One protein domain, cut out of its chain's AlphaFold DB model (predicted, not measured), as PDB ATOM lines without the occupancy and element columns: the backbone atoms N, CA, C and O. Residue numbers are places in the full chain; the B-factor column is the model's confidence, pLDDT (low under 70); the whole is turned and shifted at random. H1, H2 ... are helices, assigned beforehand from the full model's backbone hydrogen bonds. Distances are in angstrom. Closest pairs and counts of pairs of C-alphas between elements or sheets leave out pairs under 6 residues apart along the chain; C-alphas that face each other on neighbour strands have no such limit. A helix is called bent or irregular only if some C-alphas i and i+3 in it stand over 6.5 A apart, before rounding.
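What this domain is: This is residues 472 to 518 and 530 to 685 of the 1112 residues of the protein "Fungal specific transcription factor" of Aspergillus fumigatus Z5 (UniProt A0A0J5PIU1). A cluster of helices has H4 in its middle, with H6 and H8 beside it and H2 crossing it. At one side of the cluster H8, H9 and the long H10 form an up-and-down bundle, each running against the one before, while H5 lies at the far end; residues 630 to 635, between H9 and H10, stick out, and the last residues, 666 to 685, fold back alongside H10. The printed part has 203 residues with ten named helices, H1 to H10 in order along the chain, and no named strand; the class is all helix. It is compact, with a radius of gyration of the C-alphas of 17.1 A, and its C-alphas span 54 by 42 by 32 A.

How they stand to each other: H1, residues 472 to 477, touches residues 531 to 535 alone of H4, residues 531 to 546, at a steep tilt of 45 degrees; their closest C-alphas, of Leu 473 and Leu 531, are 6.0 A apart. H2, residues 483 to 501, has a kink of 46 degrees near residue 494 and is irregular, with C-alphas 496 and 499 7.3 A apart. It touches H4, with residues 540 to 545 of H4 alone, about perpendicular at 83 degrees; the closest C-alphas, of Tyr 493 and Gly 544, are 4.3 A apart. With residues 485 to 488 alone, H2 only just touches H5, residues 550 to 558, with 3 pairs of C-alphas within 8 A, the closest those of Ala 485 and Leu 556 at 6.0 A. H3, residues 506 to 516, is only just irregular, with C-alphas 511 and 514 6.7 A apart; it is close to H4 but not clearly touching, the closest C-alphas, of Trp 513 and Phe 537, being 7.2 A apart. H4 is the hub, touching five helices. It touches H6, residues 563 to 576, at a shallow tilt of 34.8 degrees, only just short of steep, opposite ways; the closest C-alphas are those of Ala 542 and Lys 567, 4.3 A. H7, residues 578 to 583, only just touches H4, with 3 pairs of C-alphas within 8 A, the closest those of Gly 532 and Ile 581 at 6.3 A. H8, residues 587 to 602, touches H4 at a shallow tilt of 27 degrees, the same way; the closest C-alphas, of Thr 536 and Thr 592, are 4.8 A apart. H8 forms a hairpin with H9, residues 606 to 622, at 17 degrees, their closest C-alphas, of Gly 597 and Ala 609, 4.2 A apart. H9 forms another with H10, residues 638 to 665, at a tilt of 35.0 degrees, only just steep; the closest C-alphas are those of Leu 617 and Ile 654, 6.6 A. H5 and H10, for instance, are apart. Every O i to N i+4 pair is within hydrogen-bond range in H1, H4, H6, H7, H8 and H10; the counts are 12 of 15 in H2, 4 of 7 in H3, 4 of 5 in H5 and 12 of 13 in H9.

Where its parts are: H1 begins at C-alpha 472, (18.809, 34.836, -9.865). From first to last C-alpha H2 measures 24.2 A, H4 22.7 A, H6 20.0 A, H8 22.7 A and H9 24.5 A. H10, the longest at 40.0 A, runs from C-alpha 638 at (6.139, 17.387, -36.335) to C-alpha 665 at (13.097, 3.767, 0.608).

The domain as a whole: The two C-alphas farthest apart, of Arg 558 and Thr 633, are 55.4 A apart. Residues 519 to 529 are not printed, and C-alphas 518 and 530 are 13.8 A apart across the cut. The link from H9 to H10, 15 residues, is long. The mean pLDDT of the printed part is 86.8; residue 604, residues 630 to 636 and residues 684 to 685 are under 70.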
ATOM      1  N   THR A 472      18.595  36.291  -9.794       82.50
ATOM      2  CA  THR A 472      18.809  34.836  -9.865       82.50
ATOM      3  C   THR A 472      19.329  34.383 -11.234       82.50
ATOM      4  O   THR A 472      20.194  33.515 -11.329       82.50
ATOM      5  N   LEU A 473      18.842  35.001 -12.317       84.06
ATOM      6  CA  LEU A 473      19.294  34.689 -13.677       84.06
ATOM      7  C   LEU A 473      20.757  35.107 -13.883       84.06
ATOM      8  O   LEU A 473      21.518  34.394 -14.537       84.06
ATOM      9  N   THR A 474      21.158  36.251 -13.323       84.69
ATOM     10  CA  THR A 474      22.544  36.732 -13.368       84.69
ATOM     11  C   THR A 474      23.474  35.814 -12.577       84.69
ATOM     12  O   THR A 474      24.532  35.438 -13.089       84.69
ATOM     13  N   ASP A 475      23.056  35.392 -11.383       87.56
ATOM     14  CA  ASP A 475      23.838  34.497 -10.530       87.56
ATOM     15  C   ASP A 475      24.059  33.132 -11.191       87.56
ATOM     16  O   ASP A 475      25.193  32.657 -11.254       87.56
ATOM     17  N   LEU A 476      23.016  32.530 -11.776       90.38
ATOM     18  CA  LEU A 476      23.148  31.257 -12.493       90.38
ATOM     19  C   LEU A 476      23.978  31.389 -13.778       90.38
ATOM     20  O   LEU A 476      24.818  30.530 -14.048       90.38
ATOM     21  N   ARG A 477      23.826  32.480 -14.546       90.38
ATOM     22  CA  ARG A 477      24.661  32.716 -15.743       90.38
ATOM     23  C   ARG A 477      26.146  32.842 -15.400       90.38
ATOM     24  O   ARG A 477      26.977  32.425 -16.199       90.38
ATOM     25  N   SER A 478      26.494  33.349 -14.214       90.56
ATOM     26  CA  SER A 478      27.893  33.467 -13.765       90.56
ATOM     27  C   SER A 478      28.615  32.119 -13.576       90.56
ATOM     28  O   SER A 478      29.835  32.080 -13.390       90.56
ATOM     29  N   LEU A 479      27.872  31.006 -13.611       93.31
ATOM     30  CA  LEU A 479      28.391  29.650 -13.426       93.31
ATOM     31  C   LEU A 479      28.713  28.934 -14.740       93.31
ATOM     32  O   LEU A 479      29.282  27.843 -14.690       93.31
ATOM     33  N   LEU A 480      28.369  29.522 -15.891       93.25
ATOM     34  CA  LEU A 480      28.645  28.942 -17.203       93.25
ATOM     35  C   LEU A 480      30.169  28.832 -17.433       93.25
ATOM     36  O   LEU A 480      30.869  29.848 -17.350       93.25
ATOM     37  N   PRO A 481      30.716  27.625 -17.685       92.38
ATOM     38  CA  PRO A 481      32.117  27.466 -18.060       92.38
ATOM     39  C   PRO A 481      32.344  27.926 -19.511       92.38
ATOM     40  O   PRO A 481      31.418  28.341 -20.197       92.38
ATOM     41  N   LEU A 482      33.584  27.858 -20.004       91.81
ATOM     42  CA  LEU A 482      33.864  28.136 -21.420       91.81
ATOM     43  C   LEU A 482      33.044  27.211 -22.339       91.81
ATOM     44  O   LEU A 482      32.717  26.081 -21.961       91.81
ATOM     45  N   TYR A 483      32.726  27.687 -23.544       92.50
ATOM     46  CA  TYR A 483      31.894  26.962 -24.511       92.50
ATOM     47  C   TYR A 483      32.458  25.564 -24.813       92.50
ATOM     48  O   TYR A 483      31.745  24.568 -24.719       92.50
ATOM     49  N   GLU A 484      33.766  25.464 -25.055       92.31
ATOM     50  CA  GLU A 484      34.451  24.204 -25.365       92.31
ATOM     51  C   GLU A 484      34.452  23.240 -24.170       92.31
ATOM     52  O   GLU A 484      34.326  22.026 -24.323       92.31
ATOM     53  N   ALA A 485      34.555  23.771 -22.947       92.94
ATOM     54  CA  ALA A 485      34.427  22.961 -21.739       92.94
ATOM     55  C   ALA A 485      32.983  22.463 -21.547       92.94
ATOM     56  O   ALA A 485      32.777  21.343 -21.078       92.94
ATOM     57  N   SER A 486      31.990  23.269 -21.933       94.12
ATOM     58  CA  SER A 486      30.578  22.881 -21.896       94.12
ATOM     59  C   SER A 486      30.263  21.760 -22.873       94.12
ATOM     60  O   SER A 486      29.590  20.813 -22.484       94.12
ATOM     61  N   GLU A 487      30.787  21.824 -24.097       93.00
ATOM     62  CA  GLU A 487      30.625  20.772 -25.108       93.00
ATOM     63  C   GLU A 487      31.121  19.414 -24.581       93.00
ATOM     64  O   GLU A 487      30.380  18.428 -24.586       93.00
ATOM     65  N   LEU A 488      32.324  19.387 -23.989       92.81
ATOM     66  CA  LEU A 488      32.875  18.184 -23.358       92.81
ATOM     67  C   LEU A 488      31.984  17.658 -22.218       92.81
ATOM     68  O   LEU A 488      31.782  16.448 -22.085       92.81
ATOM     69  N   LEU A 489      31.447  18.534 -21.370       94.69
ATOM     70  CA  LEU A 489      30.607  18.122 -20.240       94.69
ATOM     71  C   LEU A 489      29.223  17.632 -20.692       94.69
ATOM     72  O   LEU A 489      28.727  16.640 -20.155       94.69
ATOM     73  N   VAL A 490      28.641  18.261 -21.715       93.81
ATOM     74  CA  VAL A 490      27.377  17.844 -22.336       93.81
ATOM     75  C   VAL A 490      27.524  16.460 -22.968       93.81
ATOM     76  O   VAL A 490      26.705  15.584 -22.689       93.81
ATOM     77  N   ASP A 491      28.582  16.214 -23.742       92.06
ATOM     78  CA  ASP A 491      28.839  14.888 -24.321       92.06
ATOM     79  C   ASP A 491      29.012  13.812 -23.248       92.06
ATOM     80  O   ASP A 491      28.452  12.722 -23.354       92.06
ATOM     81  N   THR A 492      29.719  14.145 -22.166       93.06
ATOM     82  CA  THR A 492      29.890  13.237 -21.023       93.06
ATOM     83  C   THR A 492      28.541  12.887 -20.395       93.06
ATOM     84  O   THR A 492      28.274  11.717 -20.122       93.06
ATOM     85  N   TYR A 493      27.656  13.870 -20.207       94.25
ATOM     86  CA  TYR A 493      26.306  13.621 -19.702       94.25
ATOM     87  C   TYR A 493      25.494  12.721 -20.644       94.25
ATOM     88  O   TYR A 493      24.855  11.772 -20.182       94.25
ATOM     89  N   PHE A 494      25.508  12.984 -21.954       90.44
ATOM     90  CA  PHE A 494      24.707  12.202 -22.899       90.44
ATOM     91  C   PHE A 494      25.117  10.725 -22.937       90.44
ATOM     92  O   PHE A 494      24.249   9.851 -22.885       90.44
ATOM     93  N   ASP A 495      26.416  10.441 -22.901       88.75
ATOM     94  CA  ASP A 495      26.912   9.071 -23.035       88.75
ATOM     95  C   ASP A 495      26.933   8.307 -21.705       88.75
ATOM     96  O   ASP A 495      26.745   7.090 -21.687       88.75
ATOM     97  N   ARG A 496      27.136   8.993 -20.570       89.94
ATOM     98  CA  ARG A 496      27.232   8.343 -19.246       89.94
ATOM     99  C   ARG A 496      25.928   8.340 -18.457       89.94
ATOM    100  O   ARG A 496      25.790   7.524 -17.540       89.94
ATOM    101  N   VAL A 497      24.986   9.228 -18.782       91.12
ATOM    102  CA  VAL A 497      23.787   9.474 -17.960       91.12
ATOM    103  C   VAL A 497      22.487   9.480 -18.758       91.12
ATOM    104  O   VAL A 497      21.507   8.862 -18.338       91.12
ATOM    105  N   HIS A 498      22.440  10.161 -19.903       90.56
ATOM    106  CA  HIS A 498      21.172  10.406 -20.592       90.56
ATOM    107  C   HIS A 498      20.478   9.127 -21.066       90.56
ATOM    108  O   HIS A 498      19.253   9.068 -20.990       90.56
ATOM    109  N   TRP A 499      21.218   8.098 -21.492       89.31
ATOM    110  CA  TRP A 499      20.639   6.815 -21.917       89.31
ATOM    111  C   TRP A 499      19.780   6.143 -20.832       89.31
ATOM    112  O   TRP A 499      18.857   5.395 -21.159       89.31
ATOM    113  N   PHE A 500      20.080   6.417 -19.558       88.62
ATOM    114  CA  PHE A 500      19.373   5.881 -18.398       88.62
ATOM    115  C   PHE A 500      18.141   6.733 -18.053       88.62
ATOM    116  O   PHE A 500      17.065   6.203 -17.789       88.62
ATOM    117  N   MET A 501      18.279   8.064 -18.109       86.56
ATOM    118  CA  MET A 501      17.233   9.015 -17.706       86.56
ATOM    119  C   MET A 501      16.216   9.322 -18.822       86.56
ATOM    120  O   MET A 501      15.007   9.324 -18.581       86.56
ATOM    121  N   LEU A 502      16.699   9.579 -20.045       87.12
ATOM    122  CA  LEU A 502      15.946   9.867 -21.280       87.12
ATOM    123  C   LEU A 502      14.892  10.992 -21.178       87.12
ATOM    124  O   LEU A 502      13.891  10.988 -21.899       87.12
ATOM    125  N   ILE A 503      15.137  11.982 -20.313       87.75
ATOM    126  CA  ILE A 503      14.194  13.076 -19.996       87.75
ATOM    127  C   ILE A 503      14.091  14.177 -21.064       87.75
ATOM    128  O   ILE A 503      13.112  14.919 -21.088       87.75
ATOM    129  N   PHE A 504      15.079  14.270 -21.956       84.88
ATOM    130  CA  PHE A 504      15.153  15.253 -23.043       84.88
ATOM    131  C   PHE A 504      15.063  14.578 -24.409       84.88
ATOM    132  O   PHE A 504      15.393  13.399 -24.554       84.88
ATOM    133  N   GLN A 505      14.704  15.353 -25.428       83.50
ATOM    134  CA  GLN A 505      15.027  15.023 -26.809       83.50
ATOM    135  C   GLN A 505      16.461  15.488 -27.098       83.50
ATOM    136  O   GLN A 505      16.760  16.677 -27.003       83.50
ATOM    137  N   GLN A 506      17.354  14.541 -27.399       83.62
ATOM    138  CA  GLN A 506      18.789  14.808 -27.546       83.62
ATOM    139  C   GLN A 506      19.094  15.857 -28.623       83.62
ATOM    140  O   GLN A 506      19.887  16.760 -28.366       83.62
ATOM    141  N   ASP A 507      18.460  15.756 -29.794       82.81
ATOM    142  CA  ASP A 507      18.704  16.674 -30.914       82.81
ATOM    143  C   ASP A 507      18.289  18.108 -30.562       82.81
ATOM    144  O   ASP A 507      19.072  19.038 -30.739       82.81
ATOM    145  N   ASP A 508      17.099  18.271 -29.981       82.62
ATOM    146  CA  ASP A 508      16.558  19.575 -29.586       82.62
ATOM    147  C   ASP A 508      17.433  20.218 -28.497       82.62
ATOM    148  O   ASP A 508      17.787  21.390 -28.584       82.62
ATOM    149  N   PHE A 509      17.869  19.445 -27.494       88.50
ATOM    150  CA  PHE A 509      18.768  19.957 -26.456       88.50
ATOM    151  C   PHE A 509      20.115  20.404 -27.039       88.50
ATOM    152  O   PHE A 509      20.600  21.485 -26.700       88.50
ATOM    153  N   ARG A 510      20.711  19.592 -27.927       86.75
ATOM    154  CA  ARG A 510      22.003  19.879 -28.576       86.75
ATOM    155  C   ARG A 510      21.948  21.103 -29.492       86.75
ATOM    156  O   ARG A 510      22.951  21.799 -29.588       86.75
ATOM    157  N   GLN A 511      20.801  21.374 -30.111       86.25
ATOM    158  CA  GLN A 511      20.569  22.586 -30.903       86.25
ATOM    159  C   GLN A 511      20.346  23.825 -30.028       86.25
ATOM    160  O   GLN A 511      20.781  24.908 -30.399       86.25
ATOM    161  N   ASN A 512      19.719  23.671 -28.857       86.50
ATOM    162  CA  ASN A 512      19.295  24.808 -28.039       86.50
ATOM    163  C   ASN A 512      20.383  25.373 -27.112       86.50
ATOM    164  O   ASN A 512      20.420  26.581 -26.882       86.50
ATOM    165  N   TRP A 513      21.266  24.539 -26.547       90.25
ATOM    166  CA  TRP A 513      22.249  25.018 -25.560       90.25
ATOM    167  C   TRP A 513      23.321  25.990 -26.089       90.25
ATOM    168  O   TRP A 513      23.718  26.859 -25.308       90.25
ATOM    169  N   PRO A 514      23.773  25.939 -27.363       90.94
ATOM    170  CA  PRO A 514      24.733  26.913 -27.885       90.94
ATOM    171  C   PRO A 514      24.223  28.357 -27.818       90.94
ATOM    172  O   PRO A 514      24.999  29.266 -27.520       90.94
ATOM    173  N   HIS A 515      22.909  28.565 -27.964       87.06
ATOM    174  CA  HIS A 515      22.274  29.883 -27.855       87.06
ATOM    175  C   HIS A 515      22.422  30.530 -26.465       87.06
ATOM    176  O   HIS A 515      22.227  31.735 -26.325       87.06
ATOM    177  N   LEU A 516      22.808  29.774 -25.426       86.12
ATOM    178  CA  LEU A 516      23.138  30.336 -24.109       86.12
ATOM    179  C   LEU A 516      24.454  31.136 -24.106       86.12
ATOM    180  O   LEU A 516      24.652  31.960 -23.211       86.12
ATOM    181  N   TYR A 517      25.334  30.896 -25.085       84.81
ATOM    182  CA  TYR A 517      26.653  31.528 -25.223       84.81
ATOM    183  C   TYR A 517      26.703  32.614 -26.306       84.81
ATOM    184  O   TYR A 517      27.689  33.347 -26.400       84.81
ATOM    185  N   GLU A 518      25.650  32.750 -27.108       80.31
ATOM    186  CA  GLU A 518      25.548  33.784 -28.132       80.31
ATOM    187  C   GLU A 518      25.302  35.158 -27.484       80.31
ATOM    188  O   GLU A 518      24.188  35.537 -27.129       80.31
ATOM    189  N   ASP A 530      15.427  32.373 -20.540       76.12
ATOM    190  CA  ASP A 530      14.731  31.259 -19.904       76.12
ATOM    191  C   ASP A 530      15.539  30.707 -18.721       76.12
ATOM    192  O   ASP A 530      16.491  29.935 -18.868       76.12
ATOM    193  N   LEU A 531      15.151  31.144 -17.521       86.44
ATOM    194  CA  LEU A 531      15.674  30.646 -16.249       86.44
ATOM    195  C   LEU A 531      15.487  29.121 -16.114       86.44
ATOM    196  O   LEU A 531      16.349  28.460 -15.533       86.44
ATOM    197  N   GLY A 532      14.407  28.566 -16.681       88.19
ATOM    198  CA  GLY A 532      14.117  27.134 -16.679       88.19
ATOM    199  C   GLY A 532      15.175  26.355 -17.452       88.19
ATOM    200  O   GLY A 532      15.880  25.532 -16.864       88.19
ATOM    201  N   PHE A 533      15.364  26.662 -18.740       91.81
ATOM    202  CA  PHE A 533      16.369  25.980 -19.564       91.81
ATOM    203  C   PHE A 533      17.801  26.160 -19.037       91.81
ATOM    204  O   PHE A 533      18.569  25.196 -19.015       91.81
ATOM    205  N   LEU A 534      18.159  27.353 -18.538       93.44
ATOM    206  CA  LEU A 534      19.474  27.587 -17.927       93.44
ATOM    207  C   LEU A 534      19.710  26.681 -16.708       93.44
ATOM    208  O   LEU A 534      20.790  26.108 -16.574       93.44
ATOM    209  N   SER A 535      18.714  26.533 -15.829       94.31
ATOM    210  CA  SER A 535      18.828  25.657 -14.656       94.31
ATOM    211  C   SER A 535      18.999  24.181 -15.047       94.31
ATOM    212  O   SER A 535      19.875  23.500 -14.506       94.31
ATOM    213  N   THR A 536      18.273  23.726 -16.072       94.81
ATOM    214  CA  THR A 536      18.408  22.381 -16.648       94.81
ATOM    215  C   THR A 536      19.794  22.163 -17.236       94.81
ATOM    216  O   THR A 536      20.434  21.146 -16.962       94.81
ATOM    217  N   PHE A 537      20.281  23.122 -18.025       95.81
ATOM    218  CA  PHE A 537      21.606  23.065 -18.630       95.81
ATOM    219  C   PHE A 537      22.700  22.987 -17.562       95.81
ATOM    220  O   PHE A 537      23.581  22.134 -17.636       95.81
ATOM    221  N   LEU A 538      22.614  23.811 -16.517       96.44
ATOM    222  CA  LEU A 538      23.560  23.765 -15.406       96.44
ATOM    223  C   LEU A 538      23.517  22.416 -14.670       96.44
ATOM    224  O   LEU A 538      24.578  21.879 -14.356       96.44
ATOM    225  N   MET A 539      22.341  21.813 -14.460       96.31
ATOM    226  CA  MET A 539      22.260  20.449 -13.912       96.31
ATOM    227  C   MET A 539      22.937  19.410 -14.815       96.31
ATOM    228  O   MET A 539      23.657  18.549 -14.308       96.31
ATOM    229  N   VAL A 540      22.758  19.503 -16.138       96.06
ATOM    230  CA  VAL A 540      23.453  18.646 -17.117       96.06
ATOM    231  C   VAL A 540      24.971  18.796 -16.992       96.06
ATOM    232  O   VAL A 540      25.679  17.791 -16.919       96.06
ATOM    233  N   ILE A 541      25.470  20.029 -16.875       96.56
ATOM    234  CA  ILE A 541      26.894  20.320 -16.666       96.56
ATOM    235  C   ILE A 541      27.397  19.750 -15.335       96.56
ATOM    236  O   ILE A 541      28.447  19.110 -15.307       96.56
ATOM    237  N   ALA A 542      26.658  19.933 -14.237       95.75
ATOM    238  CA  ALA A 542      27.050  19.433 -12.919       95.75
ATOM    239  C   ALA A 542      27.129  17.899 -12.886       95.75
ATOM    240  O   ALA A 542      28.096  17.331 -12.376       95.75
ATOM    241  N   ILE A 543      26.138  17.222 -13.467       93.81
ATOM    242  CA  ILE A 543      26.119  15.761 -13.538       93.81
ATOM    243  C   ILE A 543      27.208  15.254 -14.497       93.81
ATOM    244  O   ILE A 543      27.940  14.332 -14.143       93.81
ATOM    245  N   GLY A 544      27.391  15.883 -15.663       93.12
ATOM    246  CA  GLY A 544      28.483  15.554 -16.587       93.12
ATOM    247  C   GLY A 544      29.866  15.705 -15.942       93.12
ATOM    248  O   GLY A 544      30.728  14.839 -16.100       93.12
ATOM    249  N   ALA A 545      30.055  16.747 -15.126       93.31
ATOM    250  CA  ALA A 545      31.289  16.977 -14.376       93.31
ATOM    251  C   ALA A 545      31.562  15.872 -13.341       93.31
ATOM    252  O   ALA A 545      32.718  15.517 -13.114       93.31
ATOM    253  N   HIS A 546      30.515  15.282 -12.754       91.56
ATOM    254  CA  HIS A 546      30.658  14.173 -11.809       91.56
ATOM    255  C   HIS A 546      31.169  12.882 -12.477       91.56
ATOM    256  O   HIS A 546      32.020  12.193 -11.915       91.56
ATOM    257  N   TYR A 547      30.697  12.594 -13.695       90.00
ATOM    258  CA  TYR A 547      31.041  11.385 -14.462       90.00
ATOM    259  C   TYR A 547      32.181  11.584 -15.466       90.00
ATOM    260  O   TYR A 547      32.349  10.799 -16.397       90.00
ATOM    261  N   THR A 548      32.985  12.633 -15.293       90.88
ATOM    262  CA  THR A 548      34.153  12.861 -16.146       90.88
ATOM    263  C   THR A 548      35.277  11.883 -15.783       90.88
ATOM    264  O   THR A 548      35.744  11.862 -14.635       90.88
ATOM    265  N   GLY A 549      35.738  11.101 -16.763       88.12
ATOM    266  CA  GLY A 549      36.861  10.182 -16.606       88.12
ATOM    267  C   GLY A 549      38.239  10.867 -16.673       88.12
ATOM    268  O   GLY A 549      38.345  12.065 -16.959       88.12
ATOM    269  N   PRO A 550      39.331  10.129 -16.400       89.12
ATOM    270  CA  PRO A 550      40.678  10.702 -16.303       89.12
ATOM    271  C   PRO A 550      41.190  11.363 -17.593       89.12
ATOM    272  O   PRO A 550      41.971  12.318 -17.541       89.12
ATOM    273  N   TYR A 551      40.788  10.873 -18.771       89.50
ATOM    274  CA  TYR A 551      41.188  11.476 -20.042       89.50
ATOM    275  C   TYR A 551      40.487  12.823 -20.241       89.50
ATOM    276  O   TYR A 551      41.165  13.820 -20.511       89.50
ATOM    277  N   ARG A 552      39.173  12.894 -20.008       89.81
ATOM    278  CA  ARG A 552      38.416  14.151 -20.120       89.81
ATOM    279  C   ARG A 552      38.749  15.167 -19.027       89.81
ATOM    280  O   ARG A 552      38.801  16.358 -19.326       89.81
ATOM    281  N   GLN A 553      39.101  14.735 -17.813       91.00
ATOM    282  CA  GLN A 553      39.627  15.629 -16.766       91.00
ATOM    283  C   GLN A 553      40.891  16.370 -17.235       91.00
ATOM    284  O   GLN A 553      41.002  17.584 -17.059       91.00
ATOM    285  N   ARG A 554      41.815  15.676 -17.924       91.44
ATOM    286  CA  ARG A 554      43.014  16.302 -18.519       91.44
ATOM    287  C   ARG A 554      42.677  17.311 -19.622       91.44
ATOM    288  O   ARG A 554      43.418  18.278 -19.797       91.44
ATOM    289  N   LEU A 555      41.588  17.105 -20.368       90.94
ATOM    290  CA  LEU A 555      41.113  18.063 -21.371       90.94
ATOM    291  C   LEU A 555      40.490  19.303 -20.715       90.94
ATOM    292  O   LEU A 555      40.859  20.419 -21.076       90.94
ATOM    293  N   LEU A 556      39.628  19.128 -19.709       92.69
ATOM    294  CA  LEU A 556      38.996  20.230 -18.970       92.69
ATOM    295  C   LEU A 556      40.008  21.103 -18.215       92.69
ATOM    296  O   LEU A 556      39.853  22.326 -18.170       92.69
ATOM    297  N   ALA A 557      41.102  20.509 -17.726       91.81
ATOM    298  CA  ALA A 557      42.203  21.245 -17.107       91.81
ATOM    299  C   ALA A 557      42.826  22.297 -18.050       91.81
ATOM    300  O   ALA A 557      43.247  23.361 -17.593       91.81
ATOM    301  N   ARG A 558      42.825  22.067 -19.376       93.31
ATOM    302  CA  ARG A 558      43.301  23.057 -20.371       93.31
ATOM    303  C   ARG A 558      42.434  24.315 -20.401       93.31
ATOM    304  O   ARG A 558      42.943  25.399 -20.665       93.31
ATOM    305  N   TYR A 559      41.153  24.169 -20.076       91.31
ATOM    306  CA  TYR A 559      40.179  25.255 -19.971       91.31
ATOM    307  C   TYR A 559      40.061  25.813 -18.543       91.31
ATOM    308  O   TYR A 559      39.189  26.638 -18.284       91.31
ATOM    309  N   LYS A 560      40.942  25.393 -17.616       90.38
ATOM    310  CA  LYS A 560      40.939  25.778 -16.191       90.38
ATOM    311  C   LYS A 560      39.630  25.435 -15.466       90.38
ATOM    312  O   LYS A 560      39.233  26.136 -14.535       90.38
ATOM    313  N   VAL A 561      38.955  24.369 -15.897       90.88
ATOM    314  CA  VAL A 561      37.736  23.874 -15.255       90.88
ATOM    315  C   VAL A 561      38.090  22.689 -14.369       90.88
ATOM    316  O   VAL A 561      38.452  21.628 -14.866       90.88
ATOM    317  N   GLU A 562      37.947  22.876 -13.058       93.00
ATOM    318  CA  GLU A 562      37.990  21.797 -12.068       93.00
ATOM    319  C   GLU A 562      36.580  21.190 -11.921       93.00
ATOM    320  O   GLU A 562      35.691  21.874 -11.396       93.00
ATOM    321  N   PRO A 563      36.332  19.942 -12.378       91.88
ATOM    322  CA  PRO A 563      34.976  19.391 -12.484       91.88
ATOM    323  C   PRO A 563      34.232  19.320 -11.146       91.88
ATOM    324  O   PRO A 563      33.077  19.736 -11.055       91.88
ATOM    325  N   GLU A 564      34.902  18.863 -10.086       90.62
ATOM    326  CA  GLU A 564      34.287  18.732  -8.761       90.62
ATOM    327  C   GLU A 564      33.928  20.106  -8.173       90.62
ATOM    328  O   GLU A 564      32.818  20.303  -7.680       90.62
ATOM    329  N   ALA A 565      34.817  21.097  -8.304       91.94
ATOM    330  CA  ALA A 565      34.555  22.455  -7.834       91.94
ATOM    331  C   ALA A 565      33.409  23.127  -8.613       91.94
ATOM    332  O   ALA A 565      32.576  23.819  -8.019       91.94
ATOM    333  N   LEU A 566      33.338  22.914  -9.933       93.75
ATOM    334  CA  LEU A 566      32.249  23.417 -10.772       93.75
ATOM    335  C   LEU A 566      30.907  22.791 -10.370       93.75
ATOM    336  O   LEU A 566      29.943  23.520 -10.132       93.75
ATOM    337  N   LYS A 567      30.863  21.463 -10.217       93.94
ATOM    338  CA  LYS A 567      29.681  20.725  -9.759       93.94
ATOM    339  C   LYS A 567      29.149  21.278  -8.437       93.94
ATOM    340  O   LYS A 567      27.970  21.608  -8.351       93.94
ATOM    341  N   GLN A 568      30.009  21.424  -7.425       92.31
ATOM    342  CA  GLN A 568      29.599  21.910  -6.099       92.31
ATOM    343  C   GLN A 568      29.030  23.334  -6.153       92.31
ATOM    344  O   GLN A 568      28.011  23.626  -5.525       92.31
ATOM    345  N   ARG A 569      29.644  24.224  -6.945       94.75
ATOM    346  CA  ARG A 569      29.137  25.592  -7.150       94.75
ATOM    347  C   ARG A 569      27.753  25.596  -7.798       94.75
ATOM    348  O   ARG A 569      26.883  26.330  -7.334       94.75
ATOM    349  N   ILE A 570      27.551  24.773  -8.827       95.81
ATOM    350  CA  ILE A 570      26.264  24.659  -9.521       95.81
ATOM    351  C   ILE A 570      25.187  24.099  -8.589       95.81
ATOM    352  O   ILE A 570      24.143  24.728  -8.433       95.81
ATOM    353  N   LEU A 571      25.443  22.966  -7.927       92.81
ATOM    354  CA  LEU A 571      24.474  22.346  -7.017       92.81
ATOM    355  C   LEU A 571      24.082  23.295  -5.882       92.81
ATOM    356  O   LEU A 571      22.901  23.413  -5.561       92.81
ATOM    357  N   LYS A 572      25.051  24.022  -5.313       92.38
ATOM    358  CA  LYS A 572      24.793  25.025  -4.275       92.38
ATOM    359  C   LYS A 572      23.894  26.153  -4.781       92.38
ATOM    360  O   LYS A 572      22.945  26.513  -4.088       92.38
ATOM    361  N   ALA A 573      24.175  26.692  -5.967       92.44
ATOM    362  CA  ALA A 573      23.411  27.797  -6.540       92.44
ATOM    363  C   ALA A 573      21.993  27.387  -6.963       92.44
ATOM    364  O   ALA A 573      21.042  28.142  -6.760       92.44
ATOM    365  N   ILE A 574      21.830  26.179  -7.508       92.31
ATOM    366  CA  ILE A 574      20.511  25.630  -7.846       92.31
ATOM    367  C   ILE A 574      19.719  25.341  -6.569       92.31
ATOM    368  O   ILE A 574      18.553  25.712  -6.496       92.31
ATOM    369  N   LYS A 575      20.348  24.778  -5.525       89.69
ATOM    370  CA  LYS A 575      19.707  24.557  -4.215       89.69
ATOM    371  C   LYS A 575      19.244  25.873  -3.580       89.69
ATOM    372  O   LYS A 575      18.118  25.941  -3.100       89.69
ATOM    373  N   SER A 576      20.070  26.924  -3.599       88.88
ATOM    374  CA  SER A 576      19.696  28.232  -3.033       88.88
ATOM    375  C   SER A 576      18.608  28.947  -3.833       88.88
ATOM    376  O   SER A 576      17.834  29.704  -3.257       88.88
ATOM    377  N   SER A 577      18.541  28.691  -5.139       90.44
ATOM    378  CA  SER A 577      17.607  29.338  -6.070       90.44
ATOM    379  C   SER A 577      16.402  28.461  -6.417       90.44
ATOM    380  O   SER A 577      15.636  28.798  -7.315       90.44
ATOM    381  N   LEU A 578      16.227  27.320  -5.742       89.44
ATOM    382  CA  LEU A 578      15.262  26.295  -6.140       89.44
ATOM    383  C   LEU A 578      13.824  26.831  -6.172       89.44
ATOM    384  O   LEU A 578      13.075  26.508  -7.086       89.44
ATOM    385  N   LEU A 579      13.451  27.686  -5.216       86.12
ATOM    386  CA  LEU A 579      12.119  28.302  -5.178       86.12
ATOM    387  C   LEU A 579      11.890  29.265  -6.351       86.12
ATOM    388  O   LEU A 579      10.813  29.246  -6.945       86.12
ATOM    389  N   ASP A 580      12.904  30.047  -6.724       85.50
ATOM    390  CA  ASP A 580      12.835  30.941  -7.883       85.50
ATOM    391  C   ASP A 580      12.725  30.138  -9.184       85.50
ATOM    392  O   ASP A 580      11.914  30.472 -10.046       85.50
ATOM    393  N   ILE A 581      13.486  29.043  -9.308       86.25
ATOM    394  CA  ILE A 581      13.422  28.130 -10.457       86.25
ATOM    395  C   ILE A 581      12.028  27.493 -10.549       86.25
ATOM    396  O   ILE A 581      11.400  27.540 -11.604       86.25
ATOM    397  N   ILE A 582      11.497  26.962  -9.441       87.06
ATOM    398  CA  ILE A 582      10.161  26.344  -9.394       87.06
ATOM    399  C   ILE A 582       9.064  27.347  -9.773       87.06
ATOM    400  O   ILE A 582       8.105  26.974 -10.450       87.06
ATOM    401  N   SER A 583       9.218  28.619  -9.394       83.19
ATOM    402  CA  SER A 583       8.232  29.670  -9.675       83.19
ATOM    403  C   SER A 583       8.002  29.940 -11.169       83.19
ATOM    404  O   SER A 583       6.952  30.472 -11.525       83.19
ATOM    405  N   VAL A 584       8.939  29.548 -12.045       86.50
ATOM    406  CA  VAL A 584       8.804  29.698 -13.506       86.50
ATOM    407  C   VAL A 584       7.714  28.779 -14.063       86.50
ATOM    408  O   VAL A 584       7.023  29.156 -15.006       86.50
ATOM    409  N   GLY A 585       7.540  27.588 -13.478       85.50
ATOM    410  CA  GLY A 585       6.496  26.646 -13.877       85.50
ATOM    411  C   GLY A 585       6.607  26.145 -15.323       85.50
ATOM    412  O   GLY A 585       5.588  26.055 -15.998       85.50
ATOM    413  N   SER A 586       7.813  25.838 -15.817       90.38
ATOM    414  CA  SER A 586       8.036  25.317 -17.178       90.38
ATOM    415  C   SER A 586       8.357  23.814 -17.211       90.38
ATOM    416  O   SER A 586       8.524  23.163 -16.176       90.38
ATOM    417  N   LEU A 587       8.448  23.238 -18.413       90.62
ATOM    418  CA  LEU A 587       8.807  21.828 -18.604       90.62
ATOM    419  C   LEU A 587      10.272  21.578 -18.193       90.62
ATOM    420  O   LEU A 587      10.594  20.566 -17.572       90.62
ATOM    421  N   GLU A 588      11.145  22.546 -18.440       92.44
ATOM    422  CA  GLU A 588      12.558  22.546 -18.061       92.44
ATOM    423  C   GLU A 588      12.729  22.556 -16.537       92.44
ATOM    424  O   GLU A 588      13.579  21.853 -15.998       92.44
ATOM    425  N   VAL A 589      11.865  23.265 -15.808       92.62
ATOM    426  CA  VAL A 589      11.847  23.218 -14.335       92.62
ATOM    427  C   VAL A 589      11.552  21.808 -13.829       92.62
ATOM    428  O   VAL A 589      12.201  21.340 -12.891       92.62
ATOM    429  N   VAL A 590      10.609  21.102 -14.465       93.75
ATOM    430  CA  VAL A 590      10.319  19.696 -14.144       93.75
ATOM    431  C   VAL A 590      11.559  18.835 -14.382       93.75
ATOM    432  O   VAL A 590      11.928  18.039 -13.519       93.75
ATOM    433  N   GLN A 591      12.248  19.033 -15.507       94.00
ATOM    434  CA  GLN A 591      13.489  18.322 -15.824       94.00
ATOM    435  C   GLN A 591      14.605  18.622 -14.814       94.00
ATOM    436  O   GLN A 591      15.303  17.705 -14.388       94.00
ATOM    437  N   THR A 592      14.740  19.876 -14.379       95.19
ATOM    438  CA  THR A 592      15.693  20.287 -13.339       95.19
ATOM    439  C   THR A 592      15.397  19.597 -12.012       95.19
ATOM    440  O   THR A 592      16.311  19.049 -11.398       95.19
ATOM    441  N   CYS A 593      14.128  19.561 -11.591       94.88
ATOM    442  CA  CYS A 593      13.718  18.864 -10.370       94.88
ATOM    443  C   CYS A 593      13.994  17.360 -10.466       94.88
ATOM    444  O   CYS A 593      14.492  16.772  -9.511       94.88
ATOM    445  N   VAL A 594      13.733  16.746 -11.625       93.31
ATOM    446  CA  VAL A 594      14.049  15.334 -11.874       93.31
ATOM    447  C   VAL A 594      15.553  15.081 -11.763       93.31
ATOM    448  O   VAL A 594      15.953  14.197 -11.013       93.31
ATOM    449  N   LEU A 595      16.392  15.872 -12.440       94.62
ATOM    450  CA  LEU A 595      17.849  15.708 -12.396       94.62
ATOM    451  C   LEU A 595      18.433  15.928 -11.001       94.62
ATOM    452  O   LEU A 595      19.303  15.172 -10.571       94.62
ATOM    453  N   LEU A 596      17.973  16.962 -10.297       94.06
ATOM    454  CA  LEU A 596      18.433  17.263  -8.946       94.06
ATOM    455  C   LEU A 596      17.961  16.198  -7.949       94.06
ATOM    456  O   LEU A 596      18.742  15.744  -7.116       94.06
ATOM    457  N   GLY A 597      16.705  15.766  -8.071       90.75
ATOM    458  CA  GLY A 597      16.121  14.717  -7.248       90.75
ATOM    459  C   GLY A 597      16.851  13.385  -7.412       90.75
ATOM    460  O   GLY A 597      17.292  12.810  -6.418       90.75
ATOM    461  N   THR A 598      17.081  12.919  -8.645       90.19
ATOM    462  CA  THR A 598      17.847  11.680  -8.869       90.19
ATOM    463  C   THR A 598      19.307  11.808  -8.474       90.19
ATOM    464  O   THR A 598      19.894  10.833  -8.012       90.19
ATOM    465  N   TYR A 599      19.896  13.002  -8.603       91.12
ATOM    466  CA  TYR A 599      21.252  13.240  -8.123       91.12
ATOM    467  C   TYR A 599      21.331  13.019  -6.610       91.12
ATOM    468  O   TYR A 599      22.167  12.250  -6.141       91.12
ATOM    469  N   TYR A 600      20.417  13.615  -5.841       88.00
ATOM    470  CA  TYR A 600      20.351  13.369  -4.401       88.00
ATOM    471  C   TYR A 600      20.075  11.902  -4.070       88.00
ATOM    472  O   TYR A 600      20.702  11.357  -3.163       88.00
ATOM    473  N   LEU A 601      19.216  11.240  -4.845       83.56
ATOM    474  CA  LEU A 601      18.883   9.834  -4.647       83.56
ATOM    475  C   LEU A 601      20.110   8.921  -4.770       83.56
ATOM    476  O   LEU A 601      20.380   8.107  -3.892       83.56
ATOM    477  N   PHE A 602      20.880   9.081  -5.845       84.81
ATOM    478  CA  PHE A 602      22.001   8.197  -6.166       84.81
ATOM    479  C   PHE A 602      23.321   8.579  -5.495       84.81
ATOM    480  O   PHE A 602      24.213   7.737  -5.392       84.81
ATOM    481  N   HIS A 603      23.442   9.805  -4.986       82.69
ATOM    482  CA  HIS A 603      24.654  10.279  -4.314       82.69
ATOM    483  C   HIS A 603      24.499  10.438  -2.795       82.69
ATOM    484  O   HIS A 603      25.315  11.101  -2.162       82.69
ATOM    485  N   GLY A 604      23.508   9.766  -2.197       67.31
ATOM    486  CA  GLY A 604      23.460   9.537  -0.751       67.31
ATOM    487  C   GLY A 604      22.664  10.553   0.069       67.31
ATOM    488  O   GLY A 604      22.833  10.576   1.282       67.31
ATOM    489  N   ALA A 605      21.776  11.328  -0.557       78.06
ATOM    490  CA  ALA A 605      20.839  12.240   0.108       78.06
ATOM    491  C   ALA A 605      19.356  11.929  -0.237       78.06
ATOM    492  O   ALA A 605      18.622  12.826  -0.671       78.06
ATOM    493  N   PRO A 606      18.868  10.681  -0.059       72.94
ATOM    494  CA  PRO A 606      17.500  10.280  -0.433       72.94
ATOM    495  C   PRO A 606      16.402  11.142   0.222       72.94
ATOM    496  O   PRO A 606      15.403  11.467  -0.423       72.94
ATOM    497  N   ARG A 607      16.633  11.636   1.446       77.06
ATOM    498  CA  ARG A 607      15.721  12.554   2.159       77.06
ATOM    499  C   ARG A 607      15.458  13.869   1.433       77.06
ATOM    500  O   ARG A 607      14.370  14.420   1.560       77.06
ATOM    501  N   LEU A 608      16.439  14.381   0.688       81.75
ATOM    502  CA  LEU A 608      16.283  15.584  -0.136       81.75
ATOM    503  C   LEU A 608      15.715  15.251  -1.518       81.75
ATOM    504  O   LEU A 608      15.030  16.084  -2.112       81.75
ATOM    505  N   ALA A 609      15.961  14.036  -2.017       83.94
ATOM    506  CA  ALA A 609      15.453  13.585  -3.308       83.94
ATOM    507  C   ALA A 609      13.922  13.613  -3.353       83.94
ATOM    508  O   ALA A 609      13.347  14.150  -4.299       83.94
ATOM    509  N   TRP A 610      13.263  13.096  -2.311       82.88
ATOM    510  CA  TRP A 610      11.805  13.001  -2.274       82.88
ATOM    511  C   TRP A 610      11.089  14.367  -2.325       82.88
ATOM    512  O   TRP A 610      10.273  14.560  -3.227       82.88
ATOM    513  N   PRO A 611      11.404  15.365  -1.470       86.06
ATOM    514  CA  PRO A 611      10.812  16.700  -1.570       86.06
ATOM    515  C   PRO A 611      11.075  17.390  -2.912       86.06
ATOM    516  O   PRO A 611      10.179  18.038  -3.450       86.06
ATOM    517  N   VAL A 612      12.281  17.248  -3.477       89.81
ATOM    518  CA  VAL A 612      12.639  17.866  -4.767       89.81
ATOM    519  C   VAL A 612      11.855  17.231  -5.919       89.81
ATOM    520  O   VAL A 612      11.282  17.950  -6.741       89.81
ATOM    521  N   CYS A 613      11.755  15.899  -5.954       88.19
ATOM    522  CA  CYS A 613      10.899  15.186  -6.904       88.19
ATOM    523  C   CYS A 613       9.421  15.548  -6.713       88.19
ATOM    524  O   CYS A 613       8.723  15.780  -7.700       88.19
ATOM    525  N   GLY A 614       8.964  15.693  -5.466       88.81
ATOM    526  CA  GLY A 614       7.617  16.147  -5.127       88.81
ATOM    527  C   GLY A 614       7.311  17.549  -5.664       88.81
ATOM    528  O   GLY A 614       6.239  17.767  -6.231       88.81
ATOM    529  N   CYS A 615       8.256  18.489  -5.578       90.12
ATOM    530  CA  CYS A 615       8.144  19.796  -6.233       90.12
ATOM    531  C   CYS A 615       7.993  19.650  -7.755       90.12
ATOM    532  O   CYS A 615       7.076  20.232  -8.337       90.12
ATOM    533  N   GLY A 616       8.833  18.822  -8.386       91.19
ATOM    534  CA  GLY A 616       8.735  18.505  -9.814       91.19
ATOM    535  C   GLY A 616       7.378  17.909 -10.201       91.19
ATOM    536  O   GLY A 616       6.784  18.330 -11.192       91.19
ATOM    537  N   LEU A 617       6.841  16.996  -9.383       93.00
ATOM    538  CA  LEU A 617       5.513  16.408  -9.554       93.00
ATOM    539  C   LEU A 617       4.413  17.472  -9.488       93.00
ATOM    540  O   LEU A 617       3.518  17.466 -10.329       93.00
ATOM    541  N   ARG A 618       4.473  18.412  -8.534       92.50
ATOM    542  CA  ARG A 618       3.478  19.497  -8.438       92.50
ATOM    543  C   ARG A 618       3.509  20.415  -9.656       92.50
ATOM    544  O   ARG A 618       2.444  20.737 -10.181       92.50
ATOM    545  N   VAL A 619       4.696  20.767 -10.151       90.38
ATOM    546  CA  VAL A 619       4.836  21.555 -11.389       90.38
ATOM    547  C   VAL A 619       4.307  20.765 -12.595       90.38
ATOM    548  O   VAL A 619       3.536  21.290 -13.399       90.38
ATOM    549  N   ALA A 620       4.626  19.472 -12.689       91.88
ATOM    550  CA  ALA A 620       4.113  18.587 -13.735       91.88
ATOM    551  C   ALA A 620       2.581  18.445 -13.695       91.88
ATOM    552  O   ALA A 620       1.925  18.417 -14.738       91.88
ATOM    553  N   GLN A 621       1.993  18.388 -12.499       91.12
ATOM    554  CA  GLN A 621       0.545  18.380 -12.310       91.12
ATOM    555  C   GLN A 621      -0.079  19.709 -12.740       91.12
ATOM    556  O   GLN A 621      -1.048  19.682 -13.493       91.12
ATOM    557  N   SER A 622       0.510  20.855 -12.374       88.50
ATOM    558  CA  SER A 622       0.014  22.169 -12.819       88.50
ATOM    559  C   SER A 622       0.105  22.372 -14.332       88.50
ATOM    560  O   SER A 622      -0.733  23.053 -14.913       88.50
ATOM    561  N   LEU A 623       1.085  21.736 -14.980       88.38
ATOM    562  CA  LEU A 623       1.243  21.723 -16.435       88.38
ATOM    563  C   LEU A 623       0.401  20.640 -17.129       88.38
ATOM    564  O   LEU A 623       0.510  20.461 -18.341       88.38
ATOM    565  N   ASN A 624      -0.419  19.896 -16.378       90.56
ATOM    566  CA  ASN A 624      -1.229  18.785 -16.873       90.56
ATOM    567  C   ASN A 624      -0.417  17.714 -17.632       90.56
ATOM    568  O   ASN A 624      -0.929  17.066 -18.539       90.56
ATOM    569  N   LEU A 625       0.850  17.476 -17.255       91.88
ATOM    570  CA  LEU A 625       1.686  16.460 -17.917       91.88
ATOM    571  C   LEU A 625       1.160  15.029 -17.689       91.88
ATOM    572  O   LEU A 625       1.430  14.148 -18.501       91.88
ATOM    573  N   HIS A 626       0.407  14.825 -16.607       91.25
ATOM    574  CA  HIS A 626      -0.283  13.584 -16.242       91.25
ATOM    575  C   HIS A 626      -1.511  13.282 -17.106       91.25
ATOM    576  O   HIS A 626      -2.024  12.162 -17.064       91.25
ATOM    577  N   ARG A 627      -1.971  14.274 -17.884       89.62
ATOM    578  CA  ARG A 627      -3.171  14.167 -18.699       89.62
ATOM    579  C   ARG A 627      -2.886  13.881 -20.161       89.62
ATOM    580  O   ARG A 627      -1.837  14.256 -20.699       89.62
ATOM    581  N   LYS A 628      -3.850  13.256 -20.836       84.81
ATOM    582  CA  LYS A 628      -3.865  13.222 -22.299       84.81
ATOM    583  C   LYS A 628      -4.064  14.639 -22.843       84.81
ATOM    584  O   LYS A 628      -4.868  15.414 -22.335       84.81
ATOM    585  N   LYS A 629      -3.326  14.994 -23.897       78.38
ATOM    586  CA  LYS A 629      -3.520  16.274 -24.592       78.38
ATOM    587  C   LYS A 629      -4.822  16.176 -25.399       78.38
ATOM    588  O   LYS A 629      -4.924  15.309 -26.263       78.38
ATOM    589  N   GLU A 630      -5.816  17.016 -25.102       63.50
ATOM    590  CA  GLU A 630      -7.071  17.056 -25.864       63.50
ATOM    591  C   GLU A 630      -6.769  17.377 -27.335       63.50
ATOM    592  O   GLU A 630      -6.155  18.397 -27.656       63.50
ATOM    593  N   HIS A 631      -7.170  16.487 -28.245       57.56
ATOM    594  CA  HIS A 631      -6.998  16.688 -29.679       57.56
ATOM    595  C   HIS A 631      -8.345  16.985 -30.336       57.56
ATOM    596  O   HIS A 631      -9.140  16.086 -30.605       57.56
ATOM    597  N   ALA A 632      -8.559  18.258 -30.662       41.03
ATOM    598  CA  ALA A 632      -9.526  18.674 -31.666       41.03
ATOM    599  C   ALA A 632      -9.022  18.249 -33.066       41.03
ATOM    600  O   ALA A 632      -8.227  18.936 -33.694       41.03
ATOM    601  N   THR A 633      -9.446  17.073 -33.535       44.06
ATOM    602  CA  THR A 633      -9.767  16.786 -34.953       44.06
ATOM    603  C   THR A 633      -8.807  17.233 -36.090       44.06
ATOM    604  O   THR A 633      -9.306  17.561 -37.162       44.06
ATOM    605  N   LEU A 634      -7.469  17.198 -35.959       50.16
ATOM    606  CA  LEU A 634      -6.513  17.412 -37.080       50.16
ATOM    607  C   LEU A 634      -5.174  16.646 -36.889       50.16
ATOM    608  O   LEU A 634      -4.780  16.395 -35.748       50.16
ATOM    609  N   PRO A 635      -4.439  16.271 -37.964       60.12
ATOM    610  CA  PRO A 635      -3.118  15.645 -37.843       60.12
ATOM    611  C   PRO A 635      -2.064  16.637 -37.312       60.12
ATOM    612  O   PRO A 635      -1.828  17.680 -37.914       60.12
ATOM    613  N   LEU A 636      -1.400  16.278 -36.206       64.25
ATOM    614  CA  LEU A 636      -0.379  17.099 -35.535       64.25
ATOM    615  C   LEU A 636       0.829  17.404 -36.429       64.25
ATOM    616  O   LEU A 636       1.326  16.505 -37.123       64.25
ATOM    617  N   THR A 637       1.368  18.619 -36.316       74.69
ATOM    618  CA  THR A 637       2.656  18.989 -36.923       74.69
ATOM    619  C   THR A 637       3.823  18.236 -36.253       74.69
ATOM    620  O   THR A 637       3.717  17.836 -35.090       74.69
ATOM    621  N   PRO A 638       4.967  18.033 -36.938       70.69
ATOM    622  CA  PRO A 638       6.139  17.387 -36.335       70.69
ATOM    623  C   PRO A 638       6.639  18.068 -35.047       70.69
ATOM    624  O   PRO A 638       7.030  17.377 -34.110       70.69
ATOM    625  N   ALA A 639       6.569  19.400 -34.964       71.81
ATOM    626  CA  ALA A 639       6.979  20.157 -33.779       71.81
ATOM    627  C   ALA A 639       6.058  19.895 -32.573       71.81
ATOM    628  O   ALA A 639       6.532  19.631 -31.468       71.81
ATOM    629  N   GLU A 640       4.739  19.877 -32.783       74.94
ATOM    630  CA  GLU A 640       3.769  19.568 -31.724       74.94
ATOM    631  C   GLU A 640       3.884  18.120 -31.231       74.94
ATOM    632  O   GLU A 640       3.652  17.851 -30.048       74.94
ATOM    633  N   ARG A 641       4.262  17.183 -32.116       75.81
ATOM    634  CA  ARG A 641       4.559  15.794 -31.732       75.81
ATOM    635  C   ARG A 641       5.794  15.718 -30.843       75.81
ATOM    636  O   ARG A 641       5.711  15.107 -29.781       75.81
ATOM    637  N   ASN A 642       6.893  16.370 -31.223       77.88
ATOM    638  CA  ASN A 642       8.121  16.401 -30.418       77.88
ATOM    639  C   ASN A 642       7.876  17.022 -29.035       77.88
ATOM    640  O   ASN A 642       8.315  16.484 -28.017       77.88
ATOM    641  N   GLN A 643       7.093  18.102 -28.976       80.00
ATOM    642  CA  GLN A 643       6.707  18.724 -27.712       80.00
ATOM    643  C   GLN A 643       5.859  17.779 -26.844       80.00
ATOM    644  O   GLN A 643       6.072  17.688 -25.634       80.00
ATOM    645  N   ASN A 644       4.923  17.033 -27.445       83.81
ATOM    646  CA  ASN A 644       4.122  16.041 -26.724       83.81
ATOM    647  C   ASN A 644       4.967  14.854 -26.232       83.81
ATOM    648  O   ASN A 644       4.761  14.388 -25.116       83.81
ATOM    649  N   GLU A 645       5.942  14.381 -27.008       83.75
ATOM    650  CA  GLU A 645       6.850  13.321 -26.553       83.75
ATOM    651  C   GLU A 645       7.776  13.812 -25.431       83.75
ATOM    652  O   GLU A 645       7.978  13.104 -24.449       83.75
ATOM    653  N   THR A 646       8.260  15.053 -25.496       84.81
ATOM    654  CA  THR A 646       9.046  15.673 -24.412       84.81
ATOM    655  C   THR A 646       8.226  15.819 -23.123       84.81
ATOM    656  O   THR A 646       8.707  15.503 -22.030       84.81
ATOM    657  N   ARG A 647       6.942  16.178 -23.249       89.75
ATOM    658  CA  ARG A 647       5.959  16.186 -22.154       89.75
ATOM    659  C   ARG A 647       5.800  14.798 -21.518       89.75
ATOM    660  O   ARG A 647       5.875  14.673 -20.295       89.75
ATOM    661  N   LYS A 648       5.621  13.754 -22.341       89.06
ATOM    662  CA  LYS A 648       5.507  12.354 -21.890       89.06
ATOM    663  C   LYS A 648       6.779  11.883 -21.188       89.06
ATOM    664  O   LYS A 648       6.679  11.248 -20.144       89.06
ATOM    665  N   ARG A 649       7.965  12.225 -21.710       89.38
ATOM    666  CA  ARG A 649       9.262  11.847 -21.114       89.38
ATOM    667  C   ARG A 649       9.396  12.369 -19.691       89.38
ATOM    668  O   ARG A 649       9.801  11.618 -18.812       89.38
ATOM    669  N   CYS A 650       9.015  13.626 -19.463       91.00
ATOM    670  CA  CYS A 650       9.078  14.234 -18.135       91.00
ATOM    671  C   CYS A 650       8.108  13.577 -17.158       91.00
ATOM    672  O   CYS A 650       8.495  13.260 -16.036       91.00
ATOM    673  N   TRP A 651       6.870  13.321 -17.595       93.12
ATOM    674  CA  TRP A 651       5.889  12.641 -16.756       93.12
ATOM    675  C   TRP A 651       6.334  11.225 -16.370       93.12
ATOM    676  O   TRP A 651       6.388  10.897 -15.186       93.12
ATOM    677  N   TRP A 652       6.703  10.404 -17.356       92.50
ATOM    678  CA  TRP A 652       7.120   9.023 -17.111       92.50
ATOM    679  C   TRP A 652       8.416   8.942 -16.302       92.50
ATOM    680  O   TRP A 652       8.546   8.058 -15.465       92.50
ATOM    681  N   ALA A 653       9.336   9.900 -16.454       92.00
ATOM    682  CA  ALA A 653      10.507   9.984 -15.585       92.00
ATOM    683  C   ALA A 653      10.135  10.257 -14.118       92.00
ATOM    684  O   ALA A 653      10.646   9.564 -13.243       92.00
ATOM    685  N   ILE A 654       9.224  11.199 -13.839       92.31
ATOM    686  CA  ILE A 654       8.731  11.428 -12.468       92.31
ATOM    687  C   ILE A 654       8.072  10.163 -11.915       92.31
ATOM    688  O   ILE A 654       8.356   9.773 -10.786       92.31
ATOM    689  N   TYR A 655       7.226   9.509 -12.714       92.69
ATOM    690  CA  TYR A 655       6.518   8.296 -12.306       92.69
ATOM    691  C   TYR A 655       7.478   7.161 -11.926       92.69
ATOM    692  O   TYR A 655       7.314   6.522 -10.885       92.69
ATOM    693  N   GLU A 656       8.495   6.923 -12.755       92.00
ATOM    694  CA  GLU A 656       9.533   5.919 -12.508       92.00
ATOM    695  C   GLU A 656      10.320   6.231 -11.229       92.00
ATOM    696  O   GLU A 656      10.510   5.345 -10.400       92.00
ATOM    697  N   ILE A 657      10.721   7.490 -11.020       89.50
ATOM    698  CA  ILE A 657      11.496   7.895  -9.838       89.50
ATOM    699  C   ILE A 657      10.659   7.790  -8.562       89.50
ATOM    700  O   ILE A 657      11.135   7.245  -7.573       89.50
ATOM    701  N   GLU A 658       9.409   8.257  -8.572       88.12
ATOM    702  CA  GLU A 658       8.480   8.115  -7.441       88.12
ATOM    703  C   GLU A 658       8.270   6.644  -7.073       88.12
ATOM    704  O   GLU A 658       8.299   6.277  -5.896       88.12
ATOM    705  N   THR A 659       8.094   5.786  -8.083       90.31
ATOM    706  CA  THR A 659       7.953   4.338  -7.886       90.31
ATOM    707  C   THR A 659       9.231   3.750  -7.304       90.31
ATOM    708  O   THR A 659       9.171   3.005  -6.332       90.31
ATOM    709  N   PHE A 660      10.390   4.127  -7.841       89.00
ATOM    710  CA  PHE A 660      11.686   3.649  -7.375       89.00
ATOM    711  C   PHE A 660      12.007   4.110  -5.941       89.00
ATOM    712  O   PHE A 660      12.486   3.309  -5.137       89.00
ATOM    713  N   CYS A 661      11.677   5.354  -5.581       85.31
ATOM    714  CA  CYS A 661      11.774   5.874  -4.215       85.31
ATOM    715  C   CYS A 661      10.850   5.116  -3.255       85.31
ATOM    716  O   CYS A 661      11.273   4.747  -2.161       85.31
ATOM    717  N   SER A 662       9.615   4.836  -3.681       85.25
ATOM    718  CA  SER A 662       8.665   4.037  -2.896       85.25
ATOM    719  C   SER A 662       9.176   2.608  -2.699       85.25
ATOM    720  O   SER A 662       9.091   2.076  -1.603       85.25
ATOM    721  N   MET A 663       9.750   2.011  -3.749       86.81
ATOM    722  CA  MET A 663      10.268   0.640  -3.781       86.81
ATOM    723  C   MET A 663      11.563   0.448  -2.987       86.81
ATOM    724  O   MET A 663      11.771  -0.616  -2.415       86.81
ATOM    725  N   SER A 664      12.438   1.451  -2.964       82.88
ATOM    726  CA  SER A 664      13.744   1.341  -2.307       82.88
ATOM    727  C   SER A 664      13.688   1.871  -0.877       82.88
ATOM    728  O   SER A 664      14.185   1.227   0.035       82.88
ATOM    729  N   TYR A 665      13.024   3.008  -0.650       79.56
ATOM    730  CA  TYR A 665      13.097   3.767   0.608       79.56
ATOM    731  C   TYR A 665      11.769   3.852   1.374       79.56
ATOM    732  O   TYR A 665      11.718   4.422   2.459       79.56
ATOM    733  N   GLY A 666      10.683   3.287   0.837       76.44
ATOM    734  CA  GLY A 666       9.425   3.133   1.579       76.44
ATOM    735  C   GLY A 666       8.630   4.426   1.690       76.44
ATOM    736  O   GLY A 666       7.712   4.533   2.505       76.44
ATOM    737  N   HIS A 667       8.971   5.424   0.873       78.75
ATOM    738  CA  HIS A 667       8.203   6.656   0.775       78.75
ATOM    739  C   HIS A 667       6.800   6.380   0.206       78.75
ATOM    740  O   HIS A 667       6.645   5.550  -0.693       78.75
ATOM    741  N   PRO A 668       5.756   7.062   0.709       75.56
ATOM    742  CA  PRO A 668       4.404   6.888   0.200       75.56
ATOM    743  C   PRO A 668       4.306   7.395  -1.231       75.56
ATOM    744  O   PRO A 668       4.628   8.543  -1.507       75.56
ATOM    745  N   HIS A 669       3.777   6.577  -2.126       78.94
ATOM    746  CA  HIS A 669       3.620   6.972  -3.516       78.94
ATOM    747  C   HIS A 669       2.585   8.106  -3.673       78.94
ATOM    748  O   HIS A 669       1.420   7.938  -3.295       78.94
ATOM    749  N   SER A 670       2.982   9.252  -4.242       81.38
ATOM    750  CA  SER A 670       2.137  10.463  -4.293       81.38
ATOM    751  C   SER A 670       1.220  10.535  -5.519       81.38
ATOM    752  O   SER A 670       0.298  11.353  -5.563       81.38
ATOM    753  N   ILE A 671       1.467   9.700  -6.530       87.88
ATOM    754  CA  ILE A 671       0.714   9.695  -7.789       87.88
ATOM    755  C   ILE A 671      -0.494   8.758  -7.668       87.88
ATOM    756  O   ILE A 671      -0.341   7.556  -7.455       87.88
ATOM    757  N   GLY A 672      -1.708   9.270  -7.866       84.00
ATOM    758  CA  GLY A 672      -2.900   8.436  -8.032       84.00
ATOM    759  C   GLY A 672      -3.070   8.012  -9.491       84.00
ATOM    760  O   GLY A 672      -3.277   8.872 -10.340       84.00
ATOM    761  N   ASP A 673      -3.032   6.708  -9.799       84.50
ATOM    762  CA  ASP A 673      -3.194   6.234 -11.191       84.50
ATOM    763  C   ASP A 673      -4.575   6.569 -11.769       84.50
ATOM    764  O   ASP A 673      -4.696   6.800 -12.965       84.50
ATOM    765  N   ALA A 674      -5.607   6.678 -10.923       82.19
ATOM    766  CA  ALA A 674      -6.948   7.108 -11.338       82.19
ATOM    767  C   ALA A 674      -6.974   8.530 -11.930       82.19
ATOM    768  O   ALA A 674      -7.898   8.881 -12.658       82.19
ATOM    769  N   ASP A 675      -5.969   9.343 -11.603       82.12
ATOM    770  CA  ASP A 675      -5.827  10.710 -12.086       82.12
ATOM    771  C   ASP A 675      -4.990  10.795 -13.375       82.12
ATOM    772  O   ASP A 675      -4.858  11.869 -13.950       82.12
ATOM    773  N   CYS A 676      -4.425   9.681 -13.849       87.62
ATOM    774  CA  CYS A 676      -3.454   9.652 -14.942       87.62
ATOM    775  C   CYS A 676      -4.037   8.976 -16.192       87.62
ATOM    776  O   CYS A 676      -4.356   7.791 -16.166       87.62
ATOM    777  N   ASP A 677      -4.111   9.701 -17.308       87.38
ATOM    778  CA  ASP A 677      -4.526   9.179 -18.626       87.38
ATOM    779  C   ASP A 677      -3.496   9.472 -19.736       87.38
ATOM    780  O   ASP A 677      -3.766   9.331 -20.930       87.38
ATOM    781  N   VAL A 678      -2.283   9.873 -19.348       88.38
ATOM    782  CA  VAL A 678      -1.142  10.063 -20.249       88.38
ATOM    783  C   VAL A 678      -0.749   8.779 -20.987       88.38
ATOM    784  O   VAL A 678      -0.564   7.712 -20.408       88.38
ATOM    785  N   GLU A 679      -0.555   8.908 -22.296       87.25
ATOM    786  CA  GLU A 679      -0.167   7.795 -23.164       87.25
ATOM    787  C   GLU A 679       1.288   7.335 -22.908       87.25
ATOM    788  O   GLU A 679       2.151   8.166 -22.575       87.25
ATOM    789  N   PRO A 680       1.600   6.044 -23.134       86.50
ATOM    790  CA  PRO A 680       2.970   5.544 -23.178       86.50
ATOM    791  C   PRO A 680       3.872   6.315 -24.150       86.50
ATOM    792  O   PRO A 680       3.427   6.910 -25.138       86.50
ATOM    793  N   LEU A 681       5.176   6.275 -23.875       82.94
ATOM    794  CA  LEU A 681       6.196   6.831 -24.763       82.94
ATOM    795  C   LEU A 681       6.246   6.083 -26.090       82.94
ATOM    796  O   LEU A 681       6.118   4.858 -26.126       82.94
ATOM    797  N   ASN A 682       6.495   6.812 -27.178       78.50
ATOM    798  CA  ASN A 682       6.743   6.178 -28.462       78.50
ATOM    799  C   ASN A 682       8.135   5.513 -28.465       78.50
ATOM    800  O   ASN A 682       9.142   6.217 -28.373       78.50
ATOM    801  N   PRO A 683       8.241   4.182 -28.613       72.19
ATOM    802  CA  PRO A 683       9.527   3.483 -28.609       72.19
ATOM    803  C   PRO A 683      10.325   3.650 -29.912       72.19
ATOM    804  O   PRO A 683      11.447   3.156 -29.997       72.19
ATOM    805  N   SER A 684       9.782   4.317 -30.938       66.12
ATOM    806  CA  SER A 684      10.403   4.489 -32.257       66.12
ATOM    807  C   SER A 684      10.735   5.954 -32.551       66.12
ATOM    808  O   SER A 684      10.099   6.596 -33.379       66.12
ATOM    809  N   ALA A 685      11.787   6.487 -31.922       53.47
ATOM    810  CA  ALA A 685      12.204   7.885 -32.109       53.47
ATOM    811  C   ALA A 685      12.573   8.256 -33.565       53.47
ATOM    812  O   ALA A 685      12.449   9.411 -33.960       53.47
TER     813      ALA A 685